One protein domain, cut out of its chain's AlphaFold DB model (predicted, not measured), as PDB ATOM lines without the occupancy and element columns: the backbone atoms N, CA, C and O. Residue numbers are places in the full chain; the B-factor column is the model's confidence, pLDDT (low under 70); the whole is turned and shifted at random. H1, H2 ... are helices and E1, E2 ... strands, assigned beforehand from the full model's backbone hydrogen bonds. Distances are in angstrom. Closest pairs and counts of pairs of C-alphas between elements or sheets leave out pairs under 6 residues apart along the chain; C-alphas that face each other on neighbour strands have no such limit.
ATOM      1  N   ASN A 122      37.499   1.747 -85.024       49.50
ATOM      2  CA  ASN A 122      38.369   2.861 -84.563       49.50
ATOM      3  C   ASN A 122      39.859   2.643 -84.921       49.50
ATOM      4  O   ASN A 122      40.793   2.895 -84.173       49.50
ATOM      5  N   THR A 123      40.225   2.321 -86.144       59.00
ATOM      6  CA  THR A 123      40.056   3.334 -87.197       59.00
ATOM      7  C   THR A 123      40.194   2.731 -88.573       59.00
ATOM      8  O   THR A 123      39.956   3.418 -89.553       59.00
ATOM      9  N   THR A 124      40.567   1.453 -88.642       71.12
ATOM     10  CA  THR A 124      40.735   0.711 -89.877       71.12
ATOM     11  C   THR A 124      40.618  -0.789 -89.610       71.12
ATOM     12  O   THR A 124      40.950  -1.193 -88.496       71.12
ATOM     13  N   TRP A 125      40.219  -1.615 -90.585       77.38
ATOM     14  CA  TRP A 125      40.075  -3.074 -90.420       77.38
ATOM     15  C   TRP A 125      41.272  -3.718 -89.713       77.38
ATOM     16  O   TRP A 125      41.122  -4.478 -88.764       77.38
ATOM     17  N   LYS A 126      42.483  -3.310 -90.105       76.44
ATOM     18  CA  LYS A 126      43.731  -3.723 -89.458       76.44
ATOM     19  C   LYS A 126      43.726  -3.505 -87.940       76.44
ATOM     20  O   LYS A 126      44.067  -4.426 -87.212       76.44
ATOM     21  N   PHE A 127      43.389  -2.302 -87.475       74.12
ATOM     22  CA  PHE A 127      43.432  -1.987 -86.042       74.12
ATOM     23  C   PHE A 127      42.375  -2.773 -85.277       74.12
ATOM     24  O   PHE A 127      42.676  -3.339 -84.238       74.12
ATOM     25  N   PHE A 128      41.185  -2.906 -85.860       78.19
ATOM     26  CA  PHE A 128      40.122  -3.725 -85.296       78.19
ATOM     27  C   PHE A 128      40.543  -5.196 -85.125       78.19
ATOM     28  O   PHE A 128      40.345  -5.778 -84.059       78.19
ATOM     29  N   ILE A 129      41.182  -5.795 -86.137       81.06
ATOM     30  CA  ILE A 129      41.702  -7.162 -86.009       81.06
ATOM     31  C   ILE A 129      42.853  -7.229 -84.995       81.06
ATOM     32  O   ILE A 129      42.871  -8.161 -84.196       81.06
ATOM     33  N   GLU A 130      43.775  -6.256 -84.980       78.19
ATOM     34  CA  GLU A 130      44.872  -6.171 -83.996       78.19
ATOM     35  C   GLU A 130      44.371  -6.087 -82.547       78.19
ATOM     36  O   GLU A 130      44.941  -6.739 -81.670       78.19
ATOM     37  N   ASP A 131      43.299  -5.334 -82.304       75.50
ATOM     38  CA  ASP A 131      42.652  -5.215 -80.996       75.50
ATOM     39  C   ASP A 131      42.037  -6.555 -80.568       75.50
ATOM     40  O   ASP A 131      42.288  -7.034 -79.462       75.50
ATOM     41  N   ILE A 132      41.307  -7.225 -81.469       76.50
ATOM     42  CA  ILE A 132      40.695  -8.538 -81.207       76.50
ATOM     43  C   ILE A 132      41.738  -9.616 -80.863       76.50
ATOM     44  O   ILE A 132      41.458 -10.513 -80.064       76.50
ATOM     45  N   ILE A 133      42.929  -9.562 -81.465       76.00
ATOM     46  CA  ILE A 133      44.001 -10.546 -81.230       76.00
ATOM     47  C   ILE A 133      45.004 -10.120 -80.144       76.00
ATOM     48  O   ILE A 133      45.952 -10.865 -79.883       76.00
ATOM     49  N   GLY A 134      44.789  -8.972 -79.489       69.94
ATOM     50  CA  GLY A 134      45.601  -8.494 -78.362       69.94
ATOM     51  C   GLY A 134      46.995  -7.992 -78.756       69.94
ATOM     52  O   GLY A 134      47.958  -8.192 -78.017       69.94
ATOM     53  N   LEU A 135      47.137  -7.403 -79.948       72.00
ATOM     54  CA  LEU A 135      48.390  -6.782 -80.406       72.00
ATOM     55  C   LEU A 135      48.436  -5.265 -80.168       72.00
ATOM     56  O   LEU A 135      49.528  -4.695 -80.157       72.00
ATOM     57  N   SER A 136      47.282  -4.626 -79.967       63.62
ATOM     58  CA  SER A 136      47.127  -3.167 -79.882       63.62
ATOM     59  C   SER A 136      46.648  -2.683 -78.501       63.62
ATOM     60  O   SER A 136      45.888  -1.724 -78.394       63.62
ATOM     61  N   ASP A 137      47.189  -3.264 -77.421       56.78
ATOM     62  CA  ASP A 137      46.927  -2.928 -75.998       56.78
ATOM     63  C   ASP A 137      47.182  -1.448 -75.599       56.78
ATOM     64  O   ASP A 137      47.120  -1.082 -74.427       56.78
ATOM     65  N   HIS A 138      47.536  -0.574 -76.542       54.91
ATOM     66  CA  HIS A 138      47.904   0.818 -76.292       54.91
ATOM     67  C   HIS A 138      46.753   1.821 -76.469       54.91
ATOM     68  O   HIS A 138      46.883   2.941 -75.977       54.91
ATOM     69  N   TYR A 139      45.664   1.457 -77.161       57.00
ATOM     70  CA  TYR A 139      44.550   2.383 -77.435       57.00
ATOM     71  C   TYR A 139      43.450   2.369 -76.368       57.00
ATOM     72  O   TYR A 139      42.838   3.406 -76.115       57.00
ATOM     73  N   TYR A 140      43.239   1.231 -75.712       60.59
ATOM     74  CA  TYR A 140      42.217   1.047 -74.684       60.59
ATOM     75  C   TYR A 140      42.858   0.691 -73.343       60.59
ATOM     76  O   TYR A 140      43.886   0.017 -73.300       60.59
ATOM     77  N   GLN A 141      42.270   1.147 -72.232       62.12
ATOM     78  CA  GLN A 141      42.816   0.896 -70.893       62.12
ATOM     79  C   GLN A 141      42.600  -0.558 -70.461       62.12
ATOM     80  O   GLN A 141      43.294  -1.051 -69.568       62.12
ATOM     81  N   SER A 142      41.645  -1.252 -71.089       68.44
ATOM     82  CA  SER A 142      41.433  -2.682 -70.897       68.44
ATOM     83  C   SER A 142      40.800  -3.369 -72.106       68.44
ATOM     84  O   SER A 142      40.102  -2.769 -72.916       68.44
ATOM     85  N   GLU A 143      40.960  -4.687 -72.163       70.00
ATOM     86  CA  GLU A 143      40.329  -5.544 -73.169       70.00
ATOM     87  C   GLU A 143      38.788  -5.575 -73.071       70.00
ATOM     88  O   GLU A 143      38.100  -5.846 -74.051       70.00
ATOM     89  N   MET A 144      38.224  -5.283 -71.893       73.69
ATOM     90  CA  MET A 144      36.770  -5.150 -71.728       73.69
ATOM     91  C   MET A 144      36.233  -3.901 -72.429       73.69
ATOM     92  O   MET A 144      35.165  -3.965 -73.029       73.69
ATOM     93  N   GLU A 145      36.990  -2.800 -72.409       73.38
ATOM     94  CA  GLU A 145      36.623  -1.577 -73.133       73.38
ATOM     95  C   GLU A 145      36.580  -1.824 -74.646       73.38
ATOM     96  O   GLU A 145      35.632  -1.392 -75.292       73.38
ATOM     97  N   ILE A 146      37.525  -2.606 -75.191       72.56
ATOM     98  CA  ILE A 146      37.519  -3.018 -76.608       72.56
ATOM     99  C   ILE A 146      36.215  -3.744 -76.950       72.56
ATOM    100  O   ILE A 146      35.566  -3.435 -77.948       72.56
ATOM    101  N   ILE A 147      35.813  -4.718 -76.128       75.19
ATOM    102  CA  ILE A 147      34.600  -5.511 -76.365       75.19
ATOM    103  C   ILE A 147      33.343  -4.637 -76.294       75.19
ATOM    104  O   ILE A 147      32.432  -4.817 -77.104       75.19
ATOM    105  N   ASP A 148      33.263  -3.726 -75.328       77.44
ATOM    106  CA  ASP A 148      32.078  -2.891 -75.129       77.44
ATOM    107  C   ASP A 148      31.939  -1.817 -76.218       77.44
ATOM    108  O   ASP A 148      30.838  -1.629 -76.750       77.44
ATOM    109  N   GLU A 149      33.043  -1.207 -76.652       75.56
ATOM    110  CA  GLU A 149      33.053  -0.348 -77.840       75.56
ATOM    111  C   GLU A 149      32.672  -1.165 -79.083       75.56
ATOM    112  O   GLU A 149      31.820  -0.762 -79.883       75.56
ATOM    113  N   THR A 150      33.192  -2.400 -79.172       77.38
ATOM    114  CA  THR A 150      32.906  -3.285 -80.300       77.38
ATOM    115  C   THR A 150      31.401  -3.627 -80.409       77.38
ATOM    116  O   THR A 150      30.811  -3.748 -81.484       77.38
ATOM    117  N   LYS A 151      30.721  -3.780 -79.275       78.81
ATOM    118  CA  LYS A 151      29.268  -4.004 -79.262       78.81
ATOM    119  C   LYS A 151      28.488  -2.745 -79.612       78.81
ATOM    120  O   LYS A 151      27.487  -2.830 -80.315       78.81
ATOM    121  N   THR A 152      28.939  -1.588 -79.133       77.62
ATOM    122  CA  THR A 152      28.262  -0.305 -79.361       77.62
ATOM    123  C   THR A 152      28.151   0.001 -80.848       77.62
ATOM    124  O   THR A 152      27.071   0.313 -81.342       77.62
ATOM    125  N   ILE A 153      29.243  -0.155 -81.589       76.06
ATOM    126  CA  ILE A 153      29.249   0.105 -83.032       76.06
ATOM    127  C   ILE A 153      28.550  -1.027 -83.797       76.06
ATOM    128  O   ILE A 153      27.880  -0.758 -84.794       76.06
ATOM    129  N   ARG A 154      28.611  -2.275 -83.305       82.56
ATOM    130  CA  ARG A 154      27.842  -3.388 -83.881       82.56
ATOM    131  C   ARG A 154      26.348  -3.082 -83.889       82.56
ATOM    132  O   ARG A 154      25.704  -3.223 -84.922       82.56
ATOM    133  N   ASN A 155      25.822  -2.584 -82.774       80.75
ATOM    134  CA  ASN A 155      24.414  -2.203 -82.674       80.75
ATOM    135  C   ASN A 155      24.031  -1.119 -83.697       80.75
ATOM    136  O   ASN A 155      22.959  -1.195 -84.288       80.75
ATOM    137  N   LYS A 156      24.929  -0.163 -83.981       78.38
ATOM    138  CA  LYS A 156      24.665   0.909 -84.955       78.38
ATOM    139  C   LYS A 156      24.447   0.385 -86.374       78.38
ATOM    140  O   LYS A 156      23.519   0.830 -87.044       78.38
ATOM    141  N   TYR A 157      25.274  -0.552 -86.854       82.75
ATOM    142  CA  TYR A 157      25.035  -1.109 -88.188       82.75
ATOM    143  C   TYR A 157      23.868  -2.100 -88.192       82.75
ATOM    144  O   TYR A 157      23.162  -2.169 -89.194       82.75
ATOM    145  N   ILE A 158      23.606  -2.827 -87.095       86.31
ATOM    146  CA  ILE A 158      22.436  -3.717 -86.995       86.31
ATOM    147  C   ILE A 158      21.140  -2.933 -87.219       86.31
ATOM    148  O   ILE A 158      20.277  -3.408 -87.953       86.31
ATOM    149  N   ASP A 159      21.026  -1.717 -86.685       85.19
ATOM    150  CA  ASP A 159      19.856  -0.860 -86.906       85.19
ATOM    151  C   ASP A 159      19.654  -0.512 -88.390       85.19
ATOM    152  O   ASP A 159      18.524  -0.485 -88.885       85.19
ATOM    153  N   ILE A 160      20.743  -0.279 -89.131       87.88
ATOM    154  CA  ILE A 160      20.709  -0.054 -90.585       87.88
ATOM    155  C   ILE A 160      20.286  -1.342 -91.306       87.88
ATOM    156  O   ILE A 160      19.394  -1.314 -92.155       87.88
ATOM    157  N   LEU A 161      20.890  -2.477 -90.949       89.44
ATOM    158  CA  LEU A 161      20.627  -3.776 -91.573       89.44
ATOM    159  C   LEU A 161      19.199  -4.276 -91.306       89.44
ATOM    160  O   LEU A 161      18.569  -4.856 -92.193       89.44
ATOM    161  N   ALA A 162      18.641  -3.973 -90.135       88.94
ATOM    162  CA  ALA A 162      17.257  -4.264 -89.788       88.94
ATOM    163  C   ALA A 162      16.269  -3.542 -90.719       88.94
ATOM    164  O   ALA A 162      15.286  -4.149 -91.149       88.94
ATOM    165  N   LYS A 163      16.543  -2.280 -91.090       89.56
ATOM    166  CA  LYS A 163      15.693  -1.507 -92.021       89.56
ATOM    167  C   LYS A 163      15.613  -2.148 -93.406       89.56
ATOM    168  O   LYS A 163      14.566  -2.078 -94.040       89.56
ATOM    169  N   ILE A 164      16.682  -2.815 -93.843       90.88
ATOM    170  CA  ILE A 164      16.738  -3.540 -95.122       90.88
ATOM    171  C   ILE A 164      16.441  -5.044 -94.981       90.88
ATOM    172  O   ILE A 164      16.641  -5.802 -95.930       90.88
ATOM    173  N   ASN A 165      15.946  -5.480 -93.814       88.50
ATOM    174  CA  ASN A 165      15.617  -6.873 -93.491       88.50
ATOM    175  C   ASN A 165      16.782  -7.860 -93.733       88.50
ATOM    176  O   ASN A 165      16.577  -8.999 -94.160       88.50
ATOM    177  N   CYS A 166      18.012  -7.425 -93.466       90.88
ATOM    178  CA  CYS A 166      19.207  -8.256 -93.548       90.88
ATOM    179  C   CYS A 166      19.582  -8.781 -92.160       90.88
ATOM    180  O   CYS A 166      19.692  -7.997 -91.226       90.88
ATOM    181  N   LYS A 167      19.794 -10.096 -92.032       89.94
ATOM    182  CA  LYS A 167      20.067 -10.775 -90.750       89.94
ATOM    183  C   LYS A 167      21.498 -11.256 -90.571       89.94
ATOM    184  O   LYS A 167      21.892 -11.639 -89.469       89.94
ATOM    185  N   GLU A 168      22.241 -11.309 -91.666       92.69
ATOM    186  CA  GLU A 168      23.582 -11.858 -91.688       92.69
ATOM    187  C   GLU A 168      24.457 -11.130 -92.701       92.69
ATOM    188  O   GLU A 168      24.007 -10.785 -93.795       92.69
ATOM    189  N   VAL A 169      25.711 -10.896 -92.318       93.88
ATOM    190  CA  VAL A 169      26.708 -10.214 -93.147       93.88
ATOM    191  C   VAL A 169      28.086 -10.838 -92.992       93.88
ATOM    192  O   VAL A 169      28.415 -11.455 -91.974       93.88
ATOM    193  N   PHE A 170      28.914 -10.641 -94.012       93.50
ATOM    194  CA  PHE A 170      30.359 -10.761 -93.910       93.50
ATOM    195  C   PHE A 170      30.960  -9.384 -93.647       93.50
ATOM    196  O   PHE A 170      30.762  -8.459 -94.425       93.50
ATOM    197  N   LEU A 171      31.690  -9.256 -92.546       89.88
ATOM    198  CA  LEU A 171      32.513  -8.100 -92.234       89.88
ATOM    199  C   LEU A 171      33.921  -8.361 -92.771       89.88
ATOM    200  O   LEU A 171      34.523  -9.396 -92.464       89.88
ATOM    201  N   TRP A 172      34.422  -7.435 -93.572       86.00
ATOM    202  CA  TRP A 172      35.697  -7.553 -94.281       86.00
ATOM    203  C   TRP A 172      36.281  -6.165 -94.585       86.00
ATOM    204  O   TRP A 172      35.691  -5.145 -94.221       86.00
ATOM    205  N   THR A 173      37.442  -6.122 -95.237       82.81
ATOM    206  CA  THR A 173      38.116  -4.884 -95.662       82.81
ATOM    207  C   THR A 173      38.048  -4.710 -97.169       82.81
ATOM    208  O   THR A 173      37.940  -5.683 -97.894       82.81
ATOM    209  N   ASP A 174      38.179  -3.474 -97.635       71.56
ATOM    210  CA  ASP A 174      38.429  -3.061 -99.028       71.56
ATOM    211  C   ASP A 174      39.800  -3.517 -99.573       71.56
ATOM    212  O   ASP A 174      40.603  -2.731-100.080       71.56
ATOM    213  N   SER A 175      40.120  -4.797 -99.423       69.19
ATOM    214  CA  SER A 175      41.274  -5.398-100.083       69.19
ATOM    215  C   SER A 175      40.787  -5.965-101.393       69.19
ATOM    216  O   SER A 175      39.934  -6.821-101.323       69.19
ATOM    217  N   TYR A 176      41.319  -5.502-102.529       72.44
ATOM    218  CA  TYR A 176      40.936  -5.877-103.902       72.44
ATOM    219  C   TYR A 176      40.641  -7.382-104.099       72.44
ATOM    220  O   TYR A 176      41.466  -8.126-104.645       72.44
ATOM    221  N   TYR A 177      39.474  -7.839-103.654       80.12
ATOM    222  CA  TYR A 177      39.105  -9.243-103.640       80.12
ATOM    223  C   TYR A 177      38.512  -9.554-104.995       80.12
ATOM    224  O   TYR A 177      37.741  -8.779-105.562       80.12
ATOM    225  N   LYS A 178      38.809 -10.735-105.527       82.81
ATOM    226  CA  LYS A 178      38.170 -11.170-106.766       82.81
ATOM    227  C   LYS A 178      36.659 -11.250-106.590       82.81
ATOM    228  O   LYS A 178      35.942 -10.946-107.534       82.81
ATOM    229  N   THR A 179      36.193 -11.599-105.387       83.56
ATOM    230  CA  THR A 179      34.776 -11.585-105.004       83.56
ATOM    231  C   THR A 179      34.093 -10.237-105.275       83.56
ATOM    232  O   THR A 179      32.958 -10.260-105.741       83.56
ATOM    233  N   GLU A 180      34.759  -9.091-105.081       78.94
ATOM    234  CA  GLU A 180      34.183  -7.761-105.370       78.94
ATOM    235  C   GLU A 180      33.816  -7.627-106.855       78.94
ATOM    236  O   GLU A 180      32.694  -7.252-107.185       78.94
ATOM    237  N   TYR A 181      34.687  -8.080-107.765       76.31
ATOM    238  CA  TYR A 181      34.386  -8.082-109.201       76.31
ATOM    239  C   TYR A 181      33.171  -8.951-109.550       76.31
ATOM    240  O   TYR A 181      32.383  -8.575-110.410       76.31
ATOM    241  N   TYR A 182      32.975 -10.094-108.884       75.69
ATOM    242  CA  TYR A 182      31.783 -10.926-109.110       75.69
ATOM    243  C   TYR A 182      30.488 -10.262-108.622       75.69
ATOM    244  O   TYR A 182      29.408 -10.597-109.108       75.69
ATOM    245  N   ILE A 183      30.588  -9.346-107.657       79.38
ATOM    246  CA  ILE A 183      29.457  -8.620-107.076       79.38
ATOM    247  C   ILE A 183      29.104  -7.393-107.925       79.38
ATOM    248  O   ILE A 183      27.919  -7.168-108.188       79.38
ATOM    249  N   GLU A 184      30.118  -6.638-108.358       74.50
ATOM    250  CA  GLU A 184      29.989  -5.378-109.100       74.50
ATOM    251  C   GLU A 184      29.793  -5.571-110.615       74.50
ATOM    252  O   GLU A 184      28.971  -4.883-111.219       74.50
ATOM    253  N   ASP A 185      30.514  -6.510-111.244       62.00
ATOM    254  CA  ASP A 185      30.593  -6.661-112.713       62.00
ATOM    255  C   ASP A 185      29.538  -7.615-113.296       62.00
ATOM    256  O   ASP A 185      29.582  -7.993-114.471       62.00
ATOM    257  N   ALA A 186      28.532  -8.011-112.514       55.81
ATOM    258  CA  ALA A 186      27.390  -8.722-113.069       55.81
ATOM    259  C   ALA A 186      26.513  -7.738-113.860       55.81
ATOM    260  O   ALA A 186      25.462  -7.282-113.415       55.81
ATOM    261  N   LYS A 187      26.932  -7.455-115.097       53.75
ATOM    262  CA  LYS A 187      26.120  -6.794-116.134       53.75
ATOM    263  C   LYS A 187      24.842  -7.581-116.462       53.75
ATOM    264  O   LYS A 187      23.986  -7.096-117.198       53.75
ATOM    265  N   ASP A 188      24.738  -8.800-115.940       56.88
ATOM    266  CA  ASP A 188      23.602  -9.690-116.071       56.88
ATOM    267  C   ASP A 188      22.648  -9.557-114.870       56.88
ATOM    268  O   ASP A 188      22.861 -10.132-113.799       56.88
ATOM    269  N   PHE A 189      21.564  -8.803-115.073       60.31
ATOM    270  CA  PHE A 189      20.480  -8.581-114.105       60.31
ATOM    271  C   PHE A 189      19.759  -9.867-113.670       60.31
ATOM    272  O   PHE A 189      19.010  -9.846-112.685       60.31
ATOM    273  N   GLU A 190      19.960 -10.978-114.387       64.25
ATOM    274  CA  GLU A 190      19.375 -12.279-114.061       64.25
ATOM    275  C   GLU A 190      20.174 -13.030-112.986       64.25
ATOM    276  O   GLU A 190      19.632 -13.911-112.312       64.25
ATOM    277  N   THR A 191      21.439 -12.663-112.760       75.00
ATOM    278  CA  THR A 191      22.284 -13.343-111.774       75.00
ATOM    279  C   THR A 191      21.999 -12.810-110.373       75.00
ATOM    280  O   THR A 191      22.544 -11.794-109.952       75.00
ATOM    281  N   LYS A 192      21.135 -13.504-109.623       84.50
ATOM    282  CA  LYS A 192      20.924 -13.245-108.191       84.50
ATOM    283  C   LYS A 192      21.847 -14.119-107.350       84.50
ATOM    284  O   LYS A 192      21.702 -15.340-107.355       84.50
ATOM    285  N   LEU A 193      22.768 -13.489-106.625       88.25
ATOM    286  CA  LEU A 193      23.696 -14.180-105.732       88.25
ATOM    287  C   LEU A 193      23.027 -14.447-104.384       88.25
ATOM    288  O   LEU A 193      22.404 -13.569-103.786       88.25
ATOM    289  N   SER A 194      23.175 -15.669-103.884       91.38
ATOM    290  CA  SER A 194      22.825 -16.013-102.511       91.38
ATOM    291  C   SER A 194      23.983 -15.716-101.558       91.38
ATOM    292  O   SER A 194      25.146 -15.619-101.951       91.38
ATOM    293  N   PHE A 195      23.683 -15.658-100.260       92.25
ATOM    294  CA  PHE A 195      24.710 -15.494 -99.231       92.25
ATOM    295  C   PHE A 195      25.745 -16.638 -99.244       92.25
ATOM    296  O   PHE A 195      26.929 -16.427 -98.980       92.25
ATOM    297  N   ASN A 196      25.320 -17.856 -99.609       93.19
ATOM    298  CA  ASN A 196      26.225 -18.994 -99.775       93.19
ATOM    299  C   ASN A 196      27.131 -18.852-101.003       93.19
ATOM    300  O   ASN A 196      28.277 -19.288-100.934       93.19
ATOM    301  N   ASP A 197      26.660 -18.231-102.088       91.75
ATOM    302  CA  ASP A 197      27.497 -17.980-103.267       91.75
ATOM    303  C   ASP A 197      28.633 -17.020-102.912       91.75
ATOM    304  O   ASP A 197      29.792 -17.313-103.190       91.75
ATOM    305  N   ILE A 198      28.321 -15.944-102.178       91.94
ATOM    306  CA  ILE A 198      29.324 -15.014-101.637       91.94
ATOM    307  C   ILE A 198      30.325 -15.772-100.757       91.94
ATOM    308  O   ILE A 198      31.533 -15.700-100.969       91.94
ATOM    309  N   LYS A 199      29.829 -16.553 -99.790       93.38
ATOM    310  CA  LYS A 199      30.662 -17.341 -98.872       93.38
ATOM    311  C   LYS A 199      31.630 -18.273 -99.601       93.38
ATOM    312  O   LYS A 199      32.775 -18.419 -99.171       93.38
ATOM    313  N   ASN A 200      31.154 -18.942-100.650       92.94
ATOM    314  CA  ASN A 200      31.964 -19.851-101.448       92.94
ATOM    315  C   ASN A 200      33.013 -19.072-102.244       92.94
ATOM    316  O   ASN A 200      34.177 -19.455-102.204       92.94
ATOM    317  N   SER A 201      32.659 -17.937-102.856       90.75
ATOM    318  CA  SER A 201      33.618 -17.066-103.552       90.75
ATOM    319  C   SER A 201      34.747 -16.591-102.636       90.75
ATOM    320  O   SER A 201      35.918 -16.782-102.973       90.75
ATOM    321  N   LEU A 202      34.423 -16.104-101.432       90.75
ATOM    322  CA  LEU A 202      35.419 -15.663-100.445       90.75
ATOM    323  C   LEU A 202      36.411 -16.779-100.086       90.75
ATOM    324  O   LEU A 202      37.608 -16.542 -99.946       90.75
ATOM    325  N   LYS A 203      35.923 -18.016 -99.943       90.50
ATOM    326  CA  LYS A 203      36.750 -19.165 -99.550       90.50
ATOM    327  C   LYS A 203      37.534 -19.779-100.699       90.50
ATOM    328  O   LYS A 203      38.680 -20.162-100.509       90.50
ATOM    329  N   GLU A 204      36.902 -19.958-101.849       90.38
ATOM    330  CA  GLU A 204      37.448 -20.745-102.957       90.38
ATOM    331  C   GLU A 204      38.239 -19.877-103.936       90.38
ATOM    332  O   GLU A 204      39.217 -20.342-104.521       90.38
ATOM    333  N   THR A 205      37.841 -18.613-104.100       88.31
ATOM    334  CA  THR A 205      38.471 -17.688-105.049       88.31
ATOM    335  C   THR A 205      39.532 -16.829-104.372       88.31
ATOM    336  O   THR A 205      40.648 -16.718-104.887       88.31
ATOM    337  N   ASP A 206      39.195 -16.255-103.216       86.94
ATOM    338  CA  ASP A 206      40.079 -15.350-102.470       86.94
ATOM    339  C   ASP A 206      40.852 -16.048-101.339       86.94
ATOM    340  O   ASP A 206      41.780 -15.471-100.788       86.94
ATOM    341  N   ASN A 207      40.554 -17.323-101.048       87.94
ATOM    342  CA  ASN A 207      41.202 -18.127 -99.997       87.94
ATOM    343  C   ASN A 207      41.096 -17.531 -98.582       87.94
ATOM    344  O   ASN A 207      41.958 -17.769 -97.733       87.94
ATOM    345  N   LEU A 208      40.018 -16.797 -98.304       88.25
ATOM    346  CA  LEU A 208      39.828 -16.109 -97.031       88.25
ATOM    347  C   LEU A 208      39.342 -17.056 -95.934       88.25
ATOM    348  O   LEU A 208      38.529 -17.965 -96.152       88.25
ATOM    349  N   THR A 209      39.794 -16.801 -94.706       89.81
ATOM    350  CA  THR A 209      39.329 -17.531 -93.524       89.81
ATOM    351  C   THR A 209      38.171 -16.790 -92.869       89.81
ATOM    352  O   THR A 209      38.303 -15.645 -92.439       89.81
ATOM    353  N   ILE A 210      37.034 -17.476 -92.747       91.44
ATOM    354  CA  ILE A 210      35.806 -16.918 -92.176       91.44
ATOM    355  C   ILE A 210      35.646 -17.371 -90.722       91.44
ATOM    356  O   ILE A 210      35.479 -18.565 -90.459       91.44
ATOM    357  N   TYR A 211      35.616 -16.416 -89.794       91.50
ATOM    358  CA  TYR A 211      35.385 -16.643 -88.365       91.50
ATOM    359  C   TYR A 211      33.992 -16.168 -87.948       91.50
ATOM    360  O   TYR A 211      33.495 -15.174 -88.459       91.50
ATOM    361  N   ASN A 212      33.348 -16.840 -86.992       91.19
ATOM    362  CA  ASN A 212      32.093 -16.338 -86.426       91.19
ATOM    363  C   ASN A 212      32.372 -15.172 -85.462       91.19
ATOM    364  O   ASN A 212      33.093 -15.347 -84.476       91.19
ATOM    365  N   PHE A 213      31.775 -14.008 -85.719       88.75
ATOM    366  CA  PHE A 213      32.076 -12.778 -84.989       88.75
ATOM    367  C   PHE A 213      31.745 -12.883 -83.495       88.75
ATOM    368  O   PHE A 213      32.594 -12.612 -82.647       88.75
ATOM    369  N   ALA A 214      30.556 -13.380 -83.146       85.44
ATOM    370  CA  ALA A 214      30.144 -13.547 -81.751       85.44
ATOM    371  C   ALA A 214      31.056 -14.518 -80.970       85.44
ATOM    372  O   ALA A 214      31.337 -14.323 -79.782       85.44
ATOM    373  N   GLN A 215      31.550 -15.578 -81.617       87.12
ATOM    374  CA  GLN A 215      32.499 -16.519 -81.014       87.12
ATOM    375  C   GLN A 215      33.890 -15.911 -80.814       87.12
ATOM    376  O   GLN A 215      34.534 -16.236 -79.816       87.12
ATOM    377  N   VAL A 216      34.324 -15.029 -81.718       85.06
ATOM    378  CA  VAL A 216      35.557 -14.244 -81.573       85.06
ATOM    379  C   VAL A 216      35.430 -13.280 -80.390       85.06
ATOM    380  O   VAL A 216      36.241 -13.342 -79.468       85.06
ATOM    381  N   LEU A 217      34.350 -12.493 -80.324       80.31
ATOM    382  CA  LEU A 217      34.100 -11.552 -79.220       80.31
ATOM    383  C   LEU A 217      33.976 -12.237 -77.852       80.31
ATOM    384  O   LEU A 217      34.424 -11.708 -76.839       80.31
ATOM    385  N   SER A 218      33.388 -13.436 -77.808       78.69
ATOM    386  CA  SER A 218      33.264 -14.238 -76.579       78.69
ATOM    387  C   SER A 218      34.468 -15.145 -76.293       78.69
ATOM    388  O   SER A 218      34.428 -15.929 -75.343       78.69
ATOM    389  N   ARG A 219      35.532 -15.064 -77.106       74.75
ATOM    390  CA  ARG A 219      36.763 -15.875 -77.029       74.75
ATOM    391  C   ARG A 219      36.562 -17.387 -77.041       74.75
ATOM    392  O   ARG A 219      37.407 -18.144 -76.561       74.75
ATOM    393  N   LYS A 220      35.457 -17.850 -77.619       81.50
ATOM    394  CA  LYS A 220      35.259 -19.275 -77.911       81.50
ATOM    395  C   LYS A 220      36.172 -19.733 -79.045       81.50
ATOM    396  O   LYS A 220      36.552 -20.899 -79.083       81.50
ATOM    397  N   ILE A 221      36.529 -18.812 -79.940       82.88
ATOM    398  CA  ILE A 221      37.498 -19.009 -81.017       82.88
ATOM    399  C   ILE A 221      38.550 -17.907 -80.925       82.88
ATOM    400  O   ILE A 221      38.229 -16.761 -80.619       82.88
ATOM    401  N   LYS A 222      39.808 -18.268 -81.184       78.38
ATOM    402  CA  LYS A 222      40.897 -17.311 -81.373       78.38
ATOM    403  C   LYS A 222      41.204 -17.212 -82.857       78.38
ATOM    404  O   LYS A 222      41.325 -18.242 -83.517       78.38
ATOM    405  N   ILE A 223      41.340 -15.991 -83.352       79.50
ATOM    406  CA  ILE A 223      41.942 -15.754 -84.660       79.50
ATOM    407  C   ILE A 223      43.429 -16.065 -84.491       79.50
ATOM    408  O   ILE A 223      44.092 -15.511 -83.610       79.50
ATOM    409  N   GLU A 224      43.934 -17.027 -85.256       72.31
ATOM    410  CA  GLU A 224      45.364 -17.321 -85.242       72.31
ATOM    411  C   GLU A 224      46.116 -16.131 -85.839       72.31
ATOM    412  O   GLU A 224      45.615 -15.484 -86.755       72.31
ATOM    413  N   ASN A 225      47.310 -15.829 -85.316       60.66
ATOM    414  CA  ASN A 225      48.160 -14.772 -85.859       60.66
ATOM    415  C   ASN A 225      48.493 -15.105 -87.322       60.66
ATOM    416  O   ASN A 225      49.469 -15.807 -87.602       60.66
ATOM    417  N   ALA A 226      47.686 -14.598 -88.256       57.09
ATOM    418  CA  ALA A 226      48.059 -14.509 -89.650       57.09
ATOM    419  C   ALA A 226      49.337 -13.676 -89.657       57.09
ATOM    420  O   ALA A 226      49.363 -12.557 -89.144       57.09
ATOM    421  N   LYS A 227      50.445 -14.249 -90.126       51.88
ATOM    422  CA  LYS A 227      51.699 -13.512 -90.272       51.88
ATOM    423  C   LYS A 227      51.456 -12.362 -91.261       51.88
ATOM    424  O   LYS A 227      51.679 -12.524 -92.449       51.88
ATOM    425  N   TYR A 228      51.065 -11.208 -90.731       51.16
ATOM    426  CA  TYR A 228      51.088  -9.884 -91.350       51.16
ATOM    427  C   TYR A 228      50.015  -9.519 -92.387       51.16
ATOM    428  O   TYR A 228      50.068  -8.378 -92.845       51.16
ATOM    429  N   ASP A 229      49.031 -10.373 -92.694       65.75
ATOM    430  CA  ASP A 229      47.979 -10.024 -93.663       65.75
ATOM    431  C   ASP A 229      46.562 -10.098 -93.072       65.75
ATOM    432  O   ASP A 229      45.867 -11.109 -93.127       65.75
ATOM    433  N   TYR A 230      46.121  -8.995 -92.459       70.81
ATOM    434  CA  TYR A 230      44.754  -8.845 -91.925       70.81
ATOM    435  C   TYR A 230      43.677  -8.906 -93.018       70.81
ATOM    436  O   TYR A 230      42.489  -8.963 -92.706       70.81
ATOM    437  N   THR A 231      44.091  -8.884 -94.286       74.94
ATOM    438  CA  THR A 231      43.227  -8.993 -95.461       74.94
ATOM    439  C   THR A 231      42.730 -10.424 -95.688       74.94
ATOM    440  O   THR A 231      41.733 -10.602 -96.372       74.94
ATOM    441  N   ASP A 232      43.311 -11.441 -95.039       79.56
ATOM    442  CA  ASP A 232      42.839 -12.835 -95.141       79.56
ATOM    443  C   ASP A 232      41.695 -13.174 -94.163       79.56
ATOM    444  O   ASP A 232      41.158 -14.290 -94.164       79.56
ATOM    445  N   VAL A 233      41.338 -12.237 -93.278       85.44
ATOM    446  CA  VAL A 233      40.334 -12.435 -92.227       85.44
ATOM    447  C   VAL A 233      38.994 -11.869 -92.673       85.44
ATOM    448  O   VAL A 233      38.896 -10.703 -93.035       85.44
ATOM    449  N   VAL A 234      37.947 -12.683 -92.552       89.25
ATOM    450  CA  VAL A 234      36.546 -12.274 -92.706       89.25
ATOM    451  C   VAL A 234      35.779 -12.691 -91.457       89.25
ATOM    452  O   VAL A 234      35.958 -13.802 -90.948       89.25
ATOM    453  N   LEU A 235      34.896 -11.827 -90.961       90.75
ATOM    454  CA  LEU A 235      34.013 -12.157 -89.844       90.75
ATOM    455  C   LEU A 235      32.583 -12.342 -90.343       90.75
ATOM    456  O   LEU A 235      32.005 -11.460 -90.955       90.75
ATOM    457  N   TYR A 236      31.995 -13.493 -90.063       93.88
ATOM    458  CA  TYR A 236      30.578 -13.746 -90.266       93.88
ATOM    459  C   TYR A 236      29.803 -13.308 -89.027       93.88
ATOM    460  O   TYR A 236      30.022 -13.865 -87.943       93.88
ATOM    461  N   ASP A 237      28.889 -12.357 -89.192       91.94
ATOM    462  CA  ASP A 237      27.953 -11.958 -88.148       91.94
ATOM    463  C   ASP A 237      26.524 -12.346 -88.516       91.94
ATOM    464  O   ASP A 237      26.065 -12.106 -89.630       91.94
ATOM    465  N   ASN A 238      25.831 -12.949 -87.555       91.81
ATOM    466  CA  ASN A 238      24.430 -13.325 -87.643       91.81
ATOM    467  C   ASN A 238      23.742 -12.845 -86.370       91.81
ATOM    468  O   ASN A 238      24.114 -13.238 -85.264       91.81
ATOM    469  N   PHE A 239      22.753 -11.986 -86.562       85.50
ATOM    470  CA  PHE A 239      22.053 -11.248 -85.518       85.50
ATOM    471  C   PHE A 239      20.533 -11.395 -85.693       85.50
ATOM    472  O   PHE A 239      19.760 -10.509 -85.330       85.50
ATOM    473  N   GLU A 240      20.087 -12.538 -86.236       80.44
ATOM    474  CA  GLU A 240      18.671 -12.852 -86.466       80.44
ATOM    475  C   GLU A 240      17.812 -12.676 -85.203       80.44
ATOM    476  O   GLU A 240      16.741 -12.069 -85.271       80.44
ATOM    477  N   ASP A 241      18.300 -13.136 -84.048       68.31
ATOM    478  CA  ASP A 241      17.592 -13.015 -82.768       68.31
ATOM    479  C   ASP A 241      17.516 -11.564 -82.259       68.31
ATOM    480  O   ASP A 241      16.594 -11.207 -81.527       68.31
ATOM    481  N   GLU A 242      18.464 -10.712 -82.653       75.12
ATOM    482  CA  GLU A 242      18.581  -9.329 -82.178       75.12
ATOM    483  C   GLU A 242      17.687  -8.379 -82.986       75.12
ATOM    484  O   GLU A 242      17.056  -7.493 -82.417       75.12
ATOM    485  N   ILE A 243      17.525  -8.619 -84.292       63.31
ATOM    486  CA  ILE A 243      16.627  -7.823 -85.154       63.31
ATOM    487  C   ILE A 243      15.162  -8.041 -84.799       63.31
ATOM    488  O   ILE A 243      14.353  -7.112 -84.827       63.31
ATOM    489  N   LEU A 244      14.801  -9.282 -84.468       58.56
ATOM    490  CA  LEU A 244      13.448  -9.614 -84.022       58.56
ATOM    491  C   LEU A 244      13.121  -8.964 -82.671       58.56
ATOM    492  O   LEU A 244      11.946  -8.821 -82.326       58.56
ATOM    493  N   TYR A 245      14.148  -8.530 -81.938       49.16
ATOM    494  CA  TYR A 245      14.054  -7.839 -80.666       49.16
ATOM    495  C   TYR A 245      14.253  -6.329 -80.825       49.16
ATOM    496  O   TYR A 245      14.971  -5.708 -80.053       49.16
ATOM    497  N   ASN A 246      13.584  -5.709 -81.798       44.41
ATOM    498  CA  ASN A 246      13.443  -4.257 -81.807       44.41
ATOM    499  C   ASN A 246      12.317  -3.904 -80.818       44.41
ATOM    500  O   ASN A 246      11.144  -4.166 -81.131       44.41
ATOM    501  N   PRO A 247      12.605  -3.411 -79.592       40.00
ATOM    502  CA  PRO A 247      11.544  -3.017 -78.683       40.00
ATOM    503  C   PRO A 247      10.756  -1.923 -79.392       40.00
ATOM    504  O   PRO A 247      11.278  -0.841 -79.647       40.00
ATOM    505  N   LYS A 248       9.500  -2.213 -79.754       36.41
ATOM    506  CA  LYS A 248       8.582  -1.176 -80.220       36.41
ATOM    507  C   LYS A 248       8.649  -0.056 -79.194       36.41
ATOM    508  O   LYS A 248       8.367  -0.318 -78.024       36.41
ATOM    509  N   GLU A 249       9.051   1.137 -79.631       35.44
ATOM    510  CA  GLU A 249       8.999   2.329 -78.796       35.44
ATOM    511  C   GLU A 249       7.630   2.352 -78.116       35.44
ATOM    512  O   GLU A 249       6.581   2.336 -78.772       35.44
ATOM    513  N   ILE A 250       7.648   2.271 -76.787       35.47
ATOM    514  CA  ILE A 250       6.452   2.474 -75.986       35.47
ATOM    515  C   ILE A 250       6.143   3.960 -76.157       35.47
ATOM    516  O   ILE A 250       6.846   4.806 -75.606       35.47
ATOM    517  N   THR A 251       5.162   4.236 -77.012       37.22
ATOM    518  CA  THR A 251       4.606   5.569 -77.272       37.22
ATOM    519  C   THR A 251       3.747   6.039 -76.109       37.22
ATOM    520  O   THR A 251       3.101   5.184 -75.455       37.22
TER     521      THR A 251
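Overview. This is residues 122 to 251 of the 251 residues of an uncharacterized protein of Bacteroidales bacterium (UniProt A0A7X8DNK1). A small three-stranded sheet, E1, E3 and E2, forms the core, with H4 over one face; H3 folds back side by side with H4 as a helical hairpin but is itself not on the sheet, and residues 184 to 190 stick out. On the opposite face is the short H5, while H1 and the long H2 only graze the sheet; a tail after H6 ends the model. The printed part has 130 residues, with six named helices and three named strands in the order H1 H2 E1 H3 H4 E2 H5 E3 H6; the class is mixed, and so is the sheet, ordered E1 E3 E2. The whole is flat and only just compact, close to loose, with a radius of gyration of the C-alphas of 16.4 A and spans of 52 by 50 by 25 A.

Arrangement. The inner strand E3, residues 233 to 238, is antiparallel to the edge strand E1, residues 168 to 173, at 158 degrees, with N 171 and O 235 within hydrogen-bond range at 2.7 A. E3 is parallel to the other edge strand, E2, residues 209 to 212, at 31 degrees, with N 236 and O 211 at 2.8 A. H4, residues 195 to 204, is on the sheet at a height of 9.5 A, over E3 and only just over E2, with 3 C-alphas on it; its line stands at 18 degrees to E3 on the local plane, along the strands. H3, residues 178 to 184, is not on the sheet; H3 and H4 form a helical hairpin and only just touch, with 3 pairs of C-alphas within 8 A, the closest those of Thr 179 and Ser 201 at 5.8 A, at a shallow tilt of 30 degrees, opposite ways. H5, residues 213 to 217, is on the opposite face from H4 at a height of 5.6 A, over none of the strands. E2, H5 and E3 make a strand-helix-strand unit, two parallel neighbour strands with a helix between, and its crossover is right-handed. H1, residues 125 to 132, and H2, residues 143 to 163, are close but not clearly touching, the closest C-alphas being those of Asp 131 and Ile 146 at 7.1 A. H2 only just touches H6, residues 240 to 243, with residues 158 to 162 alone and 3 pairs of C-alphas within 8 A; the closest are those of Ala 162 and Ile 243, 5.9 A apart. Every O i to N i+4 pair is within hydrogen-bond range in H1, H3, H4 and H5, and 16 of 17 in H2; H6 is too short for such a pair.

Along the chain. H1 begins at C-alpha 125, (40.075, -3.074, -90.420). H2 measures 31.3 A, E1 and E3 16.6 A each, and H4 14.3 A. H6 ends at C-alpha 243, (16.627, -7.823, -85.154).

Size, cuts and confidence. The C-alphas farthest apart, those of Lys 227 and Thr 251, are 52.4 A apart. The printed part has no cut, and the link from H5 to E3, 15 residues, is long. The mean pLDDT of the printed part is 76.4; 32 residues are under 70, among them residues 136 to 142, 185 to 190 and 243 to 251.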